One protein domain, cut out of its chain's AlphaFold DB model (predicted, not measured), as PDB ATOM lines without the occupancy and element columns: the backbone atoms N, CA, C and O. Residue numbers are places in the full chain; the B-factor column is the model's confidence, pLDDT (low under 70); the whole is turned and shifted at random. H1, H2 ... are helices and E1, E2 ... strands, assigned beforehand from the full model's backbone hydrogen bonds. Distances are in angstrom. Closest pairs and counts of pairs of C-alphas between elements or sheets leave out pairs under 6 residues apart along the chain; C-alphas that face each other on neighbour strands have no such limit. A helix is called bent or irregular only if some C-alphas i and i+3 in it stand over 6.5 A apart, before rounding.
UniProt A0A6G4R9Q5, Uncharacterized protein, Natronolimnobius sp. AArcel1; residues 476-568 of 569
ATOM      1  N   GLU A 476     -30.745 -14.989 -37.230       84.12
ATOM      2  CA  GLU A 476     -31.226 -13.818 -36.484       84.12
ATOM      3  C   GLU A 476     -32.729 -13.587 -36.665       84.12
ATOM      4  O   GLU A 476     -33.388 -13.033 -35.787       84.12
ATOM      5  N   ALA A 477     -33.295 -13.993 -37.806       90.12
ATOM      6  CA  ALA A 477     -34.721 -13.839 -38.085       90.12
ATOM      7  C   ALA A 477     -35.587 -14.906 -37.398       90.12
ATOM      8  O   ALA A 477     -36.806 -14.758 -37.388       90.12
ATOM      9  N   VAL A 478     -34.970 -15.960 -36.853       93.25
ATOM     10  CA  VAL A 478     -35.641 -17.050 -36.119       93.25
ATOM     11  C   VAL A 478     -35.126 -17.195 -34.686       93.25
ATOM     12  O   VAL A 478     -35.356 -18.216 -34.040       93.25
ATOM     13  N   ALA A 479     -34.389 -16.198 -34.190       93.69
ATOM     14  CA  ALA A 479     -33.682 -16.295 -32.921       93.69
ATOM     15  C   ALA A 479     -34.639 -16.502 -31.737       93.69
ATOM     16  O   ALA A 479     -34.402 -17.367 -30.893       93.69
ATOM     17  N   ASP A 480     -35.752 -15.767 -31.715       95.56
ATOM     18  CA  ASP A 480     -36.773 -15.880 -30.670       95.56
ATOM     19  C   ASP A 480     -37.439 -17.265 -30.681       95.56
ATOM     20  O   ASP A 480     -37.660 -17.861 -29.624       95.56
ATOM     21  N   GLU A 481     -37.732 -17.811 -31.866       96.25
ATOM     22  CA  GLU A 481     -38.306 -19.148 -32.011       96.25
ATOM     23  C   GLU A 481     -37.329 -20.250 -31.581       96.25
ATOM     24  O   GLU A 481     -37.740 -21.191 -30.903       96.25
ATOM     25  N   VAL A 482     -36.041 -20.131 -31.910       95.75
ATOM     26  CA  VAL A 482     -35.013 -21.089 -31.468       95.75
ATOM     27  C   VAL A 482     -34.847 -21.041 -29.946       95.75
ATOM     28  O   VAL A 482     -34.870 -22.087 -29.292       95.75
ATOM     29  N   LEU A 483     -34.761 -19.844 -29.357       95.00
ATOM     30  CA  LEU A 483     -34.689 -19.665 -27.902       95.00
ATOM     31  C   LEU A 483     -35.940 -20.195 -27.193       95.00
ATOM     32  O   LEU A 483     -35.839 -20.745 -26.092       95.00
ATOM     33  N   PHE A 484     -37.112 -20.077 -27.822       95.56
ATOM     34  CA  PHE A 484     -38.339 -20.685 -27.320       95.56
ATOM     35  C   PHE A 484     -38.218 -22.213 -27.250       95.56
ATOM     36  O   PHE A 484     -38.521 -22.789 -26.207       95.56
ATOM     37  N   ILE A 485     -37.728 -22.874 -28.306       94.75
ATOM     38  CA  ILE A 485     -37.557 -24.338 -28.304       94.75
ATOM     39  C   ILE A 485     -36.544 -24.764 -27.237       94.75
ATOM     40  O   ILE A 485     -36.832 -25.668 -26.455       94.75
ATOM     41  N   LEU A 486     -35.392 -24.087 -27.150       94.88
ATOM     42  CA  LEU A 486     -34.374 -24.371 -26.129       94.88
ATOM     43  C   LEU A 486     -34.916 -24.212 -24.701       94.88
ATOM     44  O   LEU A 486     -34.496 -24.928 -23.796       94.88
ATOM     45  N   ARG A 487     -35.865 -23.294 -24.489       93.50
ATOM     46  CA  ARG A 487     -36.557 -23.124 -23.207       93.50
ATOM     47  C   ARG A 487     -37.586 -24.223 -22.931       93.50
ATOM     48  O   ARG A 487     -37.747 -24.596 -21.775       93.50
ATOM     49  N   GLU A 488     -38.281 -24.724 -23.945       93.19
ATOM     50  CA  GLU A 488     -39.266 -25.805 -23.786       93.19
ATOM     51  C   GLU A 488     -38.620 -27.190 -23.622       93.19
ATOM     52  O   GLU A 488     -39.235 -28.088 -23.053       93.19
ATOM     53  N   LEU A 489     -37.364 -27.363 -24.050       90.19
ATOM     54  CA  LEU A 489     -36.577 -28.583 -23.815       90.19
ATOM     55  C   LEU A 489     -36.208 -28.808 -22.331       90.19
ATOM     56  O   LEU A 489     -35.635 -29.841 -21.985       90.19
ATOM     57  N   ASP A 490     -36.566 -27.878 -21.441       74.75
ATOM     58  CA  ASP A 490     -36.284 -27.903 -20.003       74.75
ATOM     59  C   ASP A 490     -37.202 -28.921 -19.278       74.75
ATOM     60  O   ASP A 490     -38.179 -28.579 -18.605       74.75
ATOM     61  N   GLY A 491     -36.941 -30.219 -19.495       59.66
ATOM     62  CA  GLY A 491     -37.882 -31.291 -19.157       59.66
ATOM     63  C   GLY A 491     -37.279 -32.682 -18.916       59.66
ATOM     64  O   GLY A 491     -37.605 -33.629 -19.619       59.66
ATOM     65  N   GLY A 492     -36.497 -32.856 -17.845       56.09
ATOM     66  CA  GLY A 492     -36.549 -34.089 -17.032       56.09
ATOM     67  C   GLY A 492     -35.620 -35.276 -17.348       56.09
ATOM     68  O   GLY A 492     -35.767 -36.313 -16.696       56.09
ATOM     69  N   GLY A 493     -34.656 -35.155 -18.261       61.94
ATOM     70  CA  GLY A 493     -33.600 -36.158 -18.484       61.94
ATOM     71  C   GLY A 493     -32.296 -35.843 -17.738       61.94
ATOM     72  O   GLY A 493     -32.023 -34.691 -17.411       61.94
ATOM     73  N   ARG A 494     -31.467 -36.860 -17.436       73.31
ATOM     74  CA  ARG A 494     -30.103 -36.626 -16.903       73.31
ATOM     75  C   ARG A 494     -29.105 -36.228 -17.997       73.31
ATOM     76  O   ARG A 494     -28.244 -35.404 -17.709       73.31
ATOM     77  N   ALA A 495     -29.238 -36.799 -19.197       85.19
ATOM     78  CA  ALA A 495     -28.263 -36.668 -20.285       85.19
ATOM     79  C   ALA A 495     -28.878 -36.346 -21.661       85.19
ATOM     80  O   ALA A 495     -28.180 -35.796 -22.497       85.19
ATOM     81  N   SER A 496     -30.167 -36.613 -21.900       92.06
ATOM     82  CA  SER A 496     -30.839 -36.250 -23.156       92.06
ATOM     83  C   SER A 496     -32.152 -35.509 -22.921       92.06
ATOM     84  O   SER A 496     -32.778 -35.641 -21.860       92.06
ATOM     85  N   VAL A 497     -32.543 -34.706 -23.908       95.19
ATOM     86  CA  VAL A 497     -33.811 -33.971 -23.968       95.19
ATOM     87  C   VAL A 497     -34.461 -34.187 -25.329       95.19
ATOM     88  O   VAL A 497     -33.787 -34.202 -26.354       95.19
ATOM     89  N   GLU A 498     -35.780 -34.347 -25.339       93.50
ATOM     90  CA  GLU A 498     -36.569 -34.588 -26.549       93.50
ATOM     91  C   GLU A 498     -37.776 -33.646 -26.557       93.50
ATOM     92  O   GLU A 498     -38.463 -33.496 -25.539       93.50
ATOM     93  N   CYS A 499     -38.078 -33.036 -27.705       93.00
ATOM     94  CA  CYS A 499     -39.348 -32.350 -27.924       93.00
ATOM     95  C   CYS A 499     -40.086 -32.893 -29.151       93.00
ATOM     96  O   CYS A 499     -39.517 -33.157 -30.209       93.00
ATOM     97  N   GLN A 500     -41.407 -33.027 -29.014       94.56
ATOM     98  CA  GLN A 500     -42.286 -33.358 -30.132       94.56
ATOM     99  C   GLN A 500     -42.583 -32.079 -30.914       94.56
ATOM    100  O   GLN A 500     -43.251 -31.178 -30.406       94.56
ATOM    101  N   THR A 501     -42.113 -32.008 -32.158       94.38
ATOM    102  CA  THR A 501     -42.210 -30.813 -33.013       94.38
ATOM    103  C   THR A 501     -43.656 -30.411 -33.313       94.38
ATOM    104  O   THR A 501     -43.951 -29.233 -33.457       94.38
ATOM    105  N   GLU A 502     -44.585 -31.368 -33.309       93.44
ATOM    106  CA  GLU A 502     -46.034 -31.144 -33.439       93.44
ATOM    107  C   GLU A 502     -46.706 -30.531 -32.199       93.44
ATOM    108  O   GLU A 502     -47.858 -30.108 -32.270       93.44
ATOM    109  N   ARG A 503     -46.018 -30.501 -31.049       93.75
ATOM    110  CA  ARG A 503     -46.492 -29.820 -29.833       93.75
ATOM    111  C   ARG A 503     -45.999 -28.382 -29.733       93.75
ATOM    112  O   ARG A 503     -46.474 -27.648 -28.866       93.75
ATOM    113  N   LEU A 504     -45.053 -27.990 -30.584       94.19
ATOM    114  CA  LEU A 504     -44.589 -26.615 -30.660       94.19
ATOM    115  C   LEU A 504     -45.680 -25.741 -31.304       94.19
ATOM    116  O   LEU A 504     -46.420 -26.217 -32.165       94.19
ATOM    117  N   PRO A 505     -45.793 -24.459 -30.922       95.75
ATOM    118  CA  PRO A 505     -46.682 -23.528 -31.608       95.75
ATOM    119  C   PRO A 505     -46.366 -23.450 -33.110       95.75
ATOM    120  O   PRO A 505     -45.194 -23.419 -33.476       95.75
ATOM    121  N   ASP A 506     -47.378 -23.305 -33.974       91.88
ATOM    122  CA  ASP A 506     -47.208 -23.234 -35.443       91.88
ATOM    123  C   ASP A 506     -46.202 -22.158 -35.897       91.88
ATOM    124  O   ASP A 506     -45.535 -22.289 -36.924       91.88
ATOM    125  N   ALA A 507     -46.072 -21.076 -35.123       89.94
ATOM    126  CA  ALA A 507     -45.101 -20.017 -35.387       89.94
ATOM    127  C   ALA A 507     -43.639 -20.491 -35.262       89.94
ATOM    128  O   ALA A 507     -42.781 -19.969 -35.973       89.94
ATOM    129  N   VAL A 508     -43.394 -21.479 -34.397       93.50
ATOM    130  CA  VAL A 508     -42.091 -22.048 -34.025       93.50
ATOM    131  C   VAL A 508     -41.829 -23.366 -34.759       93.50
ATOM    132  O   VAL A 508     -40.702 -23.634 -35.164       93.50
ATOM    133  N   ALA A 509     -42.871 -24.170 -34.994       92.12
ATOM    134  CA  ALA A 509     -42.828 -25.450 -35.704       92.12
ATOM    135  C   ALA A 509     -42.644 -25.279 -37.229       92.12
ATOM    136  O   ALA A 509     -43.365 -25.857 -38.038       92.12
ATOM    137  N   LYS A 510     -41.695 -24.444 -37.656       94.38
ATOM    138  CA  LYS A 510     -41.351 -24.261 -39.069       94.38
ATOM    139  C   LYS A 510     -40.106 -25.093 -39.387       94.38
ATOM    140  O   LYS A 510     -39.147 -25.016 -38.620       94.38
ATOM    141  N   PRO A 511     -40.044 -25.797 -40.535       93.38
ATOM    142  CA  PRO A 511     -38.860 -26.571 -40.919       93.38
ATOM    143  C   PRO A 511     -37.561 -25.758 -40.872       93.38
ATOM    144  O   PRO A 511     -36.571 -26.229 -40.335       93.38
ATOM    145  N   ALA A 512     -37.595 -24.503 -41.333       90.50
ATOM    146  CA  ALA A 512     -36.429 -23.620 -41.306       90.50
ATOM    147  C   ALA A 512     -35.930 -23.308 -39.880       90.50
ATOM    148  O   ALA A 512     -34.731 -23.191 -39.671       90.50
ATOM    149  N   VAL A 513     -36.827 -23.194 -38.891       94.56
ATOM    150  CA  VAL A 513     -36.447 -22.954 -37.485       94.56
ATOM    151  C   VAL A 513     -35.779 -24.201 -36.906       94.56
ATOM    152  O   VAL A 513     -34.733 -24.098 -36.270       94.56
ATOM    153  N   LEU A 514     -36.362 -25.379 -37.155       95.19
ATOM    154  CA  LEU A 514     -35.847 -26.661 -36.667       95.19
ATOM    155  C   LEU A 514     -34.485 -27.002 -37.284       95.19
ATOM    156  O   LEU A 514     -33.587 -27.422 -36.564       95.19
ATOM    157  N   GLU A 515     -34.312 -26.763 -38.586       92.88
ATOM    158  CA  GLU A 515     -33.031 -26.935 -39.285       92.88
ATOM    159  C   GLU A 515     -31.959 -25.977 -38.751       92.88
ATOM    160  O   GLU A 515     -30.808 -26.370 -38.565       92.88
ATOM    161  N   THR A 516     -32.324 -24.725 -38.454       93.38
ATOM    162  CA  THR A 516     -31.403 -23.763 -37.835       93.38
ATOM    163  C   THR A 516     -31.004 -24.186 -36.421       93.38
ATOM    164  O   THR A 516     -29.818 -24.141 -36.097       93.38
ATOM    165  N   LEU A 517     -31.955 -24.640 -35.600       95.56
ATOM    166  CA  LEU A 517     -31.680 -25.173 -34.262       95.56
ATOM    167  C   LEU A 517     -30.773 -26.412 -34.326       95.56
ATOM    168  O   LEU A 517     -29.769 -26.465 -33.621       95.56
ATOM    169  N   GLU A 518     -31.087 -27.381 -35.188       95.31
ATOM    170  CA  GLU A 518     -30.281 -28.590 -35.394       95.31
ATOM    171  C   GLU A 518     -28.848 -28.235 -35.785       95.31
ATOM    172  O   GLU A 518     -27.894 -28.707 -35.160       95.31
ATOM    173  N   ARG A 519     -28.691 -27.356 -36.782       91.69
ATOM    174  CA  ARG A 519     -27.383 -26.890 -37.246       91.69
ATOM    175  C   ARG A 519     -26.613 -26.191 -36.128       91.69
ATOM    176  O   ARG A 519     -25.425 -26.456 -35.968       91.69
ATOM    177  N   PHE A 520     -27.270 -25.329 -35.350       94.19
ATOM    178  CA  PHE A 520     -26.640 -24.645 -34.221       94.19
ATOM    179  C   PHE A 520     -26.159 -25.637 -33.161       94.19
ATOM    180  O   PHE A 520     -24.983 -25.612 -32.804       94.19
ATOM    181  N   CYS A 521     -27.030 -26.535 -32.696       95.00
ATOM    182  CA  CYS A 521     -26.704 -27.514 -31.663       95.00
ATOM    183  C   CYS A 521     -25.604 -28.486 -32.107       95.00
ATOM    184  O   CYS A 521     -24.707 -28.777 -31.321       95.00
ATOM    185  N   ARG A 522     -25.609 -28.925 -33.374       92.38
ATOM    186  CA  ARG A 522     -24.573 -29.813 -33.928       92.38
ATOM    187  C   ARG A 522     -23.178 -29.175 -33.910       92.38
ATOM    188  O   ARG A 522     -22.187 -29.893 -33.839       92.38
ATOM    189  N   ARG A 523     -23.083 -27.840 -33.939       88.56
ATOM    190  CA  ARG A 523     -21.803 -27.114 -33.830       88.56
ATOM    191  C   ARG A 523     -21.259 -27.055 -32.396       88.56
ATOM    192  O   ARG A 523     -20.076 -26.791 -32.219       88.56
ATOM    193  N   GLN A 524     -22.076 -27.326 -31.378       92.88
ATOM    194  CA  GLN A 524     -21.700 -27.224 -29.959       92.88
ATOM    195  C   GLN A 524     -21.081 -28.532 -29.440       92.88
ATOM    196  O   GLN A 524     -21.541 -29.114 -28.460       92.88
ATOM    197  N   THR A 525     -20.050 -29.014 -30.137       86.81
ATOM    198  CA  THR A 525     -19.432 -30.344 -29.930       86.81
ATOM    199  C   THR A 525     -18.751 -30.546 -28.575       86.81
ATOM    200  O   THR A 525     -18.418 -31.670 -28.213       86.81
ATOM    201  N   ASP A 526     -18.537 -29.475 -27.815       83.06
ATOM    202  CA  ASP A 526     -17.962 -29.513 -26.473       83.06
ATOM    203  C   ASP A 526     -18.988 -29.858 -25.380       83.06
ATOM    204  O   ASP A 526     -18.608 -30.318 -24.304       83.06
ATOM    205  N   ILE A 527     -20.283 -29.657 -25.650       92.44
ATOM    206  CA  ILE A 527     -21.372 -29.937 -24.698       92.44
ATOM    207  C   ILE A 527     -22.444 -30.880 -25.256       92.44
ATOM    208  O   ILE A 527     -23.120 -31.544 -24.470       92.44
ATOM    209  N   VAL A 528     -22.599 -30.964 -26.578       93.94
ATOM    210  CA  VAL A 528     -23.589 -31.805 -27.261       93.94
ATOM    211  C   VAL A 528     -22.903 -33.016 -27.890       93.94
ATOM    212  O   VAL A 528     -22.010 -32.869 -28.722       93.94
ATOM    213  N   ALA A 529     -23.353 -34.211 -27.509       91.31
ATOM    214  CA  ALA A 529     -22.874 -35.482 -28.037       91.31
ATOM    215  C   ALA A 529     -23.580 -35.857 -29.348       91.31
ATOM    216  O   ALA A 529     -22.921 -36.192 -30.332       91.31
ATOM    217  N   THR A 530     -24.914 -35.780 -29.383       93.94
ATOM    218  CA  THR A 530     -25.712 -36.077 -30.581       93.94
ATOM    219  C   THR A 530     -26.895 -35.118 -30.722       93.94
ATOM    220  O   THR A 530     -27.431 -34.594 -29.745       93.94
ATOM    221  N   VAL A 531     -27.280 -34.856 -31.975       96.19
ATOM    222  CA  VAL A 531     -28.463 -34.063 -32.337       96.19
ATOM    223  C   VAL A 531     -29.191 -34.781 -33.458       96.19
ATOM    224  O   VAL A 531     -28.621 -34.975 -34.539       96.19
ATOM    225  N   GLU A 532     -30.451 -35.122 -33.219       95.69
ATOM    226  CA  GLU A 532     -31.306 -35.797 -34.187       95.69
ATOM    227  C   GLU A 532     -32.569 -34.975 -34.458       95.69
ATOM    228  O   GLU A 532     -33.380 -34.723 -33.567       95.69
ATOM    229  N   LEU A 533     -32.759 -34.579 -35.719       96.31
ATOM    230  CA  LEU A 533     -34.017 -34.031 -36.216       96.31
ATOM    231  C   LEU A 533     -34.672 -35.048 -37.152       96.31
ATOM    232  O   LEU A 533     -34.103 -35.437 -38.175       96.31
ATOM    233  N   GLN A 534     -35.895 -35.471 -36.832       95.06
ATOM    234  CA  GLN A 534     -36.605 -36.424 -37.677       95.06
ATOM    235  C   GLN A 534     -36.885 -35.835 -39.071       95.06
ATOM    236  O   GLN A 534     -37.473 -34.760 -39.219       95.06
ATOM    237  N   ALA A 535     -36.523 -36.583 -40.119       89.25
ATOM    238  CA  ALA A 535     -36.740 -36.173 -41.501       89.25
ATOM    239  C   ALA A 535     -38.225 -35.874 -41.782       89.25
ATOM    240  O   ALA A 535     -39.095 -36.725 -41.588       89.25
ATOM    241  N   GLY A 536     -38.497 -34.672 -42.294       87.12
ATOM    242  CA  GLY A 536     -39.855 -34.218 -42.606       87.12
ATOM    243  C   GLY A 536     -40.598 -33.551 -41.446       87.12
ATOM    244  O   GLY A 536     -41.772 -33.240 -41.623       87.12
ATOM    245  N   ALA A 537     -39.942 -33.296 -40.308       87.50
ATOM    246  CA  ALA A 537     -40.534 -32.523 -39.223       87.50
ATOM    247  C   ALA A 537     -40.907 -31.089 -39.667       87.50
ATOM    248  O   ALA A 537     -40.131 -30.449 -40.391       87.50
ATOM    249  N   PRO A 538     -42.073 -30.559 -39.238       83.88
ATOM    250  CA  PRO A 538     -43.127 -31.204 -38.434       83.88
ATOM    251  C   PRO A 538     -44.165 -31.969 -39.290       83.88
ATOM    252  O   PRO A 538     -44.469 -31.528 -40.403       83.88
ATOM    253  N   PRO A 539     -44.804 -33.047 -38.777       90.00
ATOM    254  CA  PRO A 539     -44.667 -33.651 -37.440       90.00
ATOM    255  C   PRO A 539     -43.406 -34.520 -37.281       90.00
ATOM    256  O   PRO A 539     -42.823 -34.961 -38.269       90.00
ATOM    257  N   GLY A 540     -42.996 -34.788 -36.039       93.19
ATOM    258  CA  GLY A 540     -41.766 -35.522 -35.708       93.19
ATOM    259  C   GLY A 540     -41.166 -35.117 -34.358       93.19
ATOM    260  O   GLY A 540     -41.800 -34.374 -33.604       93.19
ATOM    261  N   PHE A 541     -39.944 -35.551 -34.057       93.69
ATOM    262  CA  PHE A 541     -39.217 -35.172 -32.838       93.69
ATOM    263  C   PHE A 541     -37.868 -34.509 -33.143       93.69
ATOM    264  O   PHE A 541     -37.297 -34.680 -34.225       93.69
ATOM    265  N   PHE A 542     -37.402 -33.724 -32.176       95.38
ATOM    266  CA  PHE A 542     -36.045 -33.202 -32.085       95.38
ATOM    267  C   PHE A 542     -35.449 -33.716 -30.775       95.38
ATOM    268  O   PHE A 542     -36.025 -33.484 -29.708       95.38
ATOM    269  N   GLU A 543     -34.332 -34.429 -30.863       95.25
ATOM    270  CA  GLU A 543     -33.625 -35.009 -29.723       95.25
ATOM    271  C   GLU A 543     -32.204 -34.455 -29.647       95.25
ATOM    272  O   GLU A 543     -31.526 -34.265 -30.661       95.25
ATOM    273  N   LEU A 544     -31.770 -34.175 -28.421       96.19
ATOM    274  CA  LEU A 544     -30.443 -33.674 -28.127       96.19
ATOM    275  C   LEU A 544     -29.864 -34.435 -26.936       96.19
ATOM    276  O   LEU A 544     -30.438 -34.447 -25.845       96.19
ATOM    277  N   GLU A 545     -28.717 -35.065 -27.155       95.38
ATOM    278  CA  GLU A 545     -27.944 -35.770 -26.139       95.38
ATOM    279  C   GLU A 545     -26.719 -34.932 -25.784       95.38
ATOM    280  O   GLU A 545     -25.981 -34.476 -26.658       95.38
ATOM    281  N   PHE A 546     -26.504 -34.715 -24.494       94.50
ATOM    282  CA  PHE A 546     -25.353 -33.994 -23.973       94.50
ATOM    283  C   PHE A 546     -24.203 -34.954 -23.670       94.50
ATOM    284  O   PHE A 546     -24.419 -36.139 -23.416       94.50
ATOM    285  N   ASP A 547     -22.978 -34.431 -23.677       91.56
ATOM    286  CA  ASP A 547     -21.801 -35.186 -23.243       91.56
ATOM    287  C   ASP A 547     -21.963 -35.690 -21.795       91.56
ATOM    288  O   ASP A 547     -22.568 -35.019 -20.957       91.56
ATOM    289  N   ASP A 548     -21.364 -36.842 -21.469       88.00
ATOM    290  CA  ASP A 548     -21.417 -37.470 -20.136       88.00
ATOM    291  C   ASP A 548     -20.990 -36.529 -18.988       88.00
ATOM    292  O   ASP A 548     -21.311 -36.766 -17.815       88.00
ATOM    293  N   ARG A 549     -20.230 -35.473 -19.303       85.56
ATOM    294  CA  ARG A 549     -19.729 -34.473 -18.351       85.56
ATOM    295  C   ARG A 549     -20.673 -33.290 -18.149       85.56
ATOM    296  O   ARG A 549     -20.477 -32.535 -17.195       85.56
ATOM    297  N   THR A 550     -21.692 -33.143 -18.991       87.94
ATOM    298  CA  THR A 550     -22.603 -31.997 -19.008       87.94
ATOM    299  C   THR A 550     -24.024 -32.466 -18.722       87.94
ATOM    300  O   THR A 550     -24.616 -33.232 -19.474       87.94
ATOM    301  N   SER A 551     -24.614 -32.006 -17.616       90.12
ATOM    302  CA  SER A 551     -26.021 -32.315 -17.349       90.12
ATOM    303  C   SER A 551     -26.926 -31.606 -18.354       90.12
ATOM    304  O   SER A 551     -26.638 -30.484 -18.764       90.12
ATOM    305  N   ALA A 552     -28.070 -32.213 -18.674       92.69
ATOM    306  CA  ALA A 552     -29.012 -31.632 -19.629       92.69
ATOM    307  C   ALA A 552     -29.428 -30.187 -19.298       92.69
ATOM    308  O   ALA A 552     -29.514 -29.341 -20.182       92.69
ATOM    309  N   SER A 553     -29.627 -29.873 -18.014       90.44
ATOM    310  CA  SER A 553     -29.973 -28.518 -17.575       90.44
ATOM    311  C   SER A 553     -28.841 -27.512 -17.806       90.44
ATOM    312  O   SER A 553     -29.098 -26.412 -18.282       90.44
ATOM    313  N   ALA A 554     -27.597 -27.891 -17.482       90.44
ATOM    314  CA  ALA A 554     -26.433 -27.026 -17.664       90.44
ATOM    315  C   ALA A 554     -26.137 -26.831 -19.155       90.44
ATOM    316  O   ALA A 554     -25.930 -25.709 -19.598       90.44
ATOM    317  N   GLY A 555     -26.214 -27.906 -19.941       92.81
ATOM    318  CA  GLY A 555     -26.045 -27.844 -21.385       92.81
ATOM    319  C   GLY A 555     -27.092 -26.955 -22.059       92.81
ATOM    320  O   GLY A 555     -26.727 -26.103 -22.859       92.81
ATOM    321  N   LEU A 556     -28.379 -27.067 -21.700       95.19
ATOM    322  CA  LEU A 556     -29.424 -26.167 -22.215       95.19
ATOM    323  C   LEU A 556     -29.206 -24.703 -21.808       95.19
ATOM    324  O   LEU A 556     -29.470 -23.801 -22.600       95.19
ATOM    325  N   GLU A 557     -28.740 -24.444 -20.585       93.75
ATOM    326  CA  GLU A 557     -28.377 -23.096 -20.143       93.75
ATOM    327  C   GLU A 557     -27.239 -22.519 -20.989       93.75
ATOM    328  O   GLU A 557     -27.422 -21.464 -21.593       93.75
ATOM    329  N   THR A 558     -26.147 -23.266 -21.161       93.25
ATOM    330  CA  THR A 558     -25.021 -22.868 -22.015       93.25
ATOM    331  C   THR A 558     -25.436 -22.687 -23.477       93.25
ATOM    332  O   THR A 558     -25.012 -21.726 -24.116       93.25
ATOM    333  N   LEU A 559     -26.298 -23.554 -24.021       95.50
ATOM    334  CA  LEU A 559     -26.829 -23.398 -25.380       95.50
ATOM    335  C   LEU A 559     -27.617 -22.091 -25.530       95.50
ATOM    336  O   LEU A 559     -27.443 -21.399 -26.531       95.50
ATOM    337  N   ARG A 560     -28.453 -21.729 -24.547       95.50
ATOM    338  CA  ARG A 560     -29.208 -20.464 -24.558       95.50
ATOM    339  C   ARG A 560     -28.287 -19.252 -24.467       95.50
ATOM    340  O   ARG A 560     -28.488 -18.306 -25.223       95.50
ATOM    341  N   GLU A 561     -27.297 -19.283 -23.577       93.31
ATOM    342  CA  GLU A 561     -26.304 -18.211 -23.437       93.31
ATOM    343  C   GLU A 561     -25.535 -18.014 -24.742       93.31
ATOM    344  O   GLU A 561     -25.581 -16.932 -25.316       93.31
ATOM    345  N   ARG A 562     -24.948 -19.080 -25.302       93.19
ATOM    346  CA  ARG A 562     -24.188 -19.008 -26.560       93.19
ATOM    347  C   ARG A 562     -25.032 -18.570 -27.747       93.19
ATOM    348  O   ARG A 562     -24.555 -17.818 -28.595       93.19
ATOM    349  N   PHE A 563     -26.275 -19.041 -27.830       93.56
ATOM    350  CA  PHE A 563     -27.178 -18.620 -28.895       93.56
ATOM    351  C   PHE A 563     -27.521 -17.130 -28.762       93.56
ATOM    352  O   PHE A 563     -27.525 -16.410 -29.757       93.56
ATOM    353  N   THR A 564     -27.749 -16.656 -27.534       92.25
ATOM    354  CA  THR A 564     -28.006 -15.238 -27.241       92.25
ATOM    355  C   THR A 564     -26.773 -14.377 -27.508       92.25
ATOM    356  O   THR A 564     -26.899 -13.323 -28.109       92.25
ATOM    357  N   ASP A 565     -25.573 -14.823 -27.153       86.56
ATOM    358  CA  ASP A 565     -24.344 -14.070 -27.425       86.56
ATOM    359  C   ASP A 565     -24.035 -13.980 -28.925       86.56
ATOM    360  O   ASP A 565     -23.455 -12.998 -29.389       86.56
ATOM    361  N   ARG A 566     -24.409 -15.010 -29.698       85.69
ATOM    362  CA  ARG A 566     -24.166 -15.056 -31.147       85.69
ATOM    363  C   ARG A 566     -25.232 -14.315 -31.953       85.69
ATOM    364  O   ARG A 566     -24.878 -13.634 -32.909       85.69
ATOM    365  N   TYR A 567     -26.507 -14.451 -31.588       87.56
ATOM    366  CA  TYR A 567     -27.643 -13.975 -32.393       87.56
ATOM    367  C   TYR A 567     -28.602 -13.041 -31.641       87.56
ATOM    368  O   TYR A 567     -29.486 -12.441 -32.256       87.56
ATOM    369  N   GLY A 568     -28.454 -12.914 -30.322       72.56
ATOM    370  CA  GLY A 568     -29.218 -11.980 -29.502       72.56
ATOM    371  C   GLY A 568     -28.769 -10.545 -29.764       72.56
ATOM    372  O   GLY A 568     -27.582 -10.227 -29.736       72.56
TER     373      GLY A 568
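This is residues 476 to 568 of the 569 residues of an uncharacterized protein of Natronolimnobius sp. AArcel1 (UniProt A0A6G4R9Q5). Picture a small slab of three strands, E1, E3 and E2, with one face bare and the helices over the other. H2 lies along that covered face, while H3 starts at the sheet and runs away from it, side by side with H1, which runs the opposite way back toward the sheet. The printed part has 93 residues, with three named helices and three named strands in the order H1, E1, H2, E2, E3, H3. The sheet's order is E1, E3, E2, all antiparallel, and the class is mixed, helices and strands. The whole is compact, with a radius of gyration of the C-alphas of 12.0 A and spans of 34 by 26 by 19 A.

Find C-alpha 476 at (-31.226, -13.818, -36.484); from there H1 runs over residues 476 to 488, 19.2 A long, and it is irregular, with C-alphas 477 and 480 8.0 A apart. Next come E1, residues 496 to 500, and H2, residues 511 to 523, 18.5 A long from C-alpha 511 at (-38.860, -26.571, -40.919). E2, residues 528 to 533, and E3, residues 541 to 546, form a hairpin. H3, residues 552 to 567, runs 21.8 A and ends with C-alpha 567 at (-27.643, -13.975, -32.393).

Start at the inner strand E3. Toward the edge strand E1, look at N 497 and O 544, 2.9 A apart and within hydrogen-bond range; toward the edge strand E2, look at N 532 and O 543, also 2.9 A. E1, H2 and E2 make a split strand-helix-strand unit, two strands running the same way with E3 between them, and its crossover is right-handed. H2 and H3 are on the same face, giving two layers, helices over one face of a sheet. H2 lies over E2 at a height over the sheet of 9.2 A and runs along the strands, at 16 degrees to E2 on the local plane. H3 runs across the strands, at 71 degrees to E3 on the local plane. H1 only grazes the sheet, with residues 485 to 488. H1 touches H3 at a shallow tilt of 13 degrees, opposite ways; their closest C-alphas, Glu 476 and Tyr 567, are 5.4 A apart. With residues 478 to 482 alone H1 touches H2, about perpendicular at 76 degrees, closest at the C-alphas of Val 482 and Leu 517, 6.0 A. In H2 and H3 every O i to N i+4 pair is within hydrogen-bond range; in H1, 7 of 9.

The two C-alphas farthest apart, of Asp 506 and Arg 549, are 34.3 A apart, while the first and last printed C-alphas are 7.5 A apart. The printed part has no cut, and no link is long. Look at residues 491 to 493 for pLDDT under 70; the mean of the printed part of this model is 90.7.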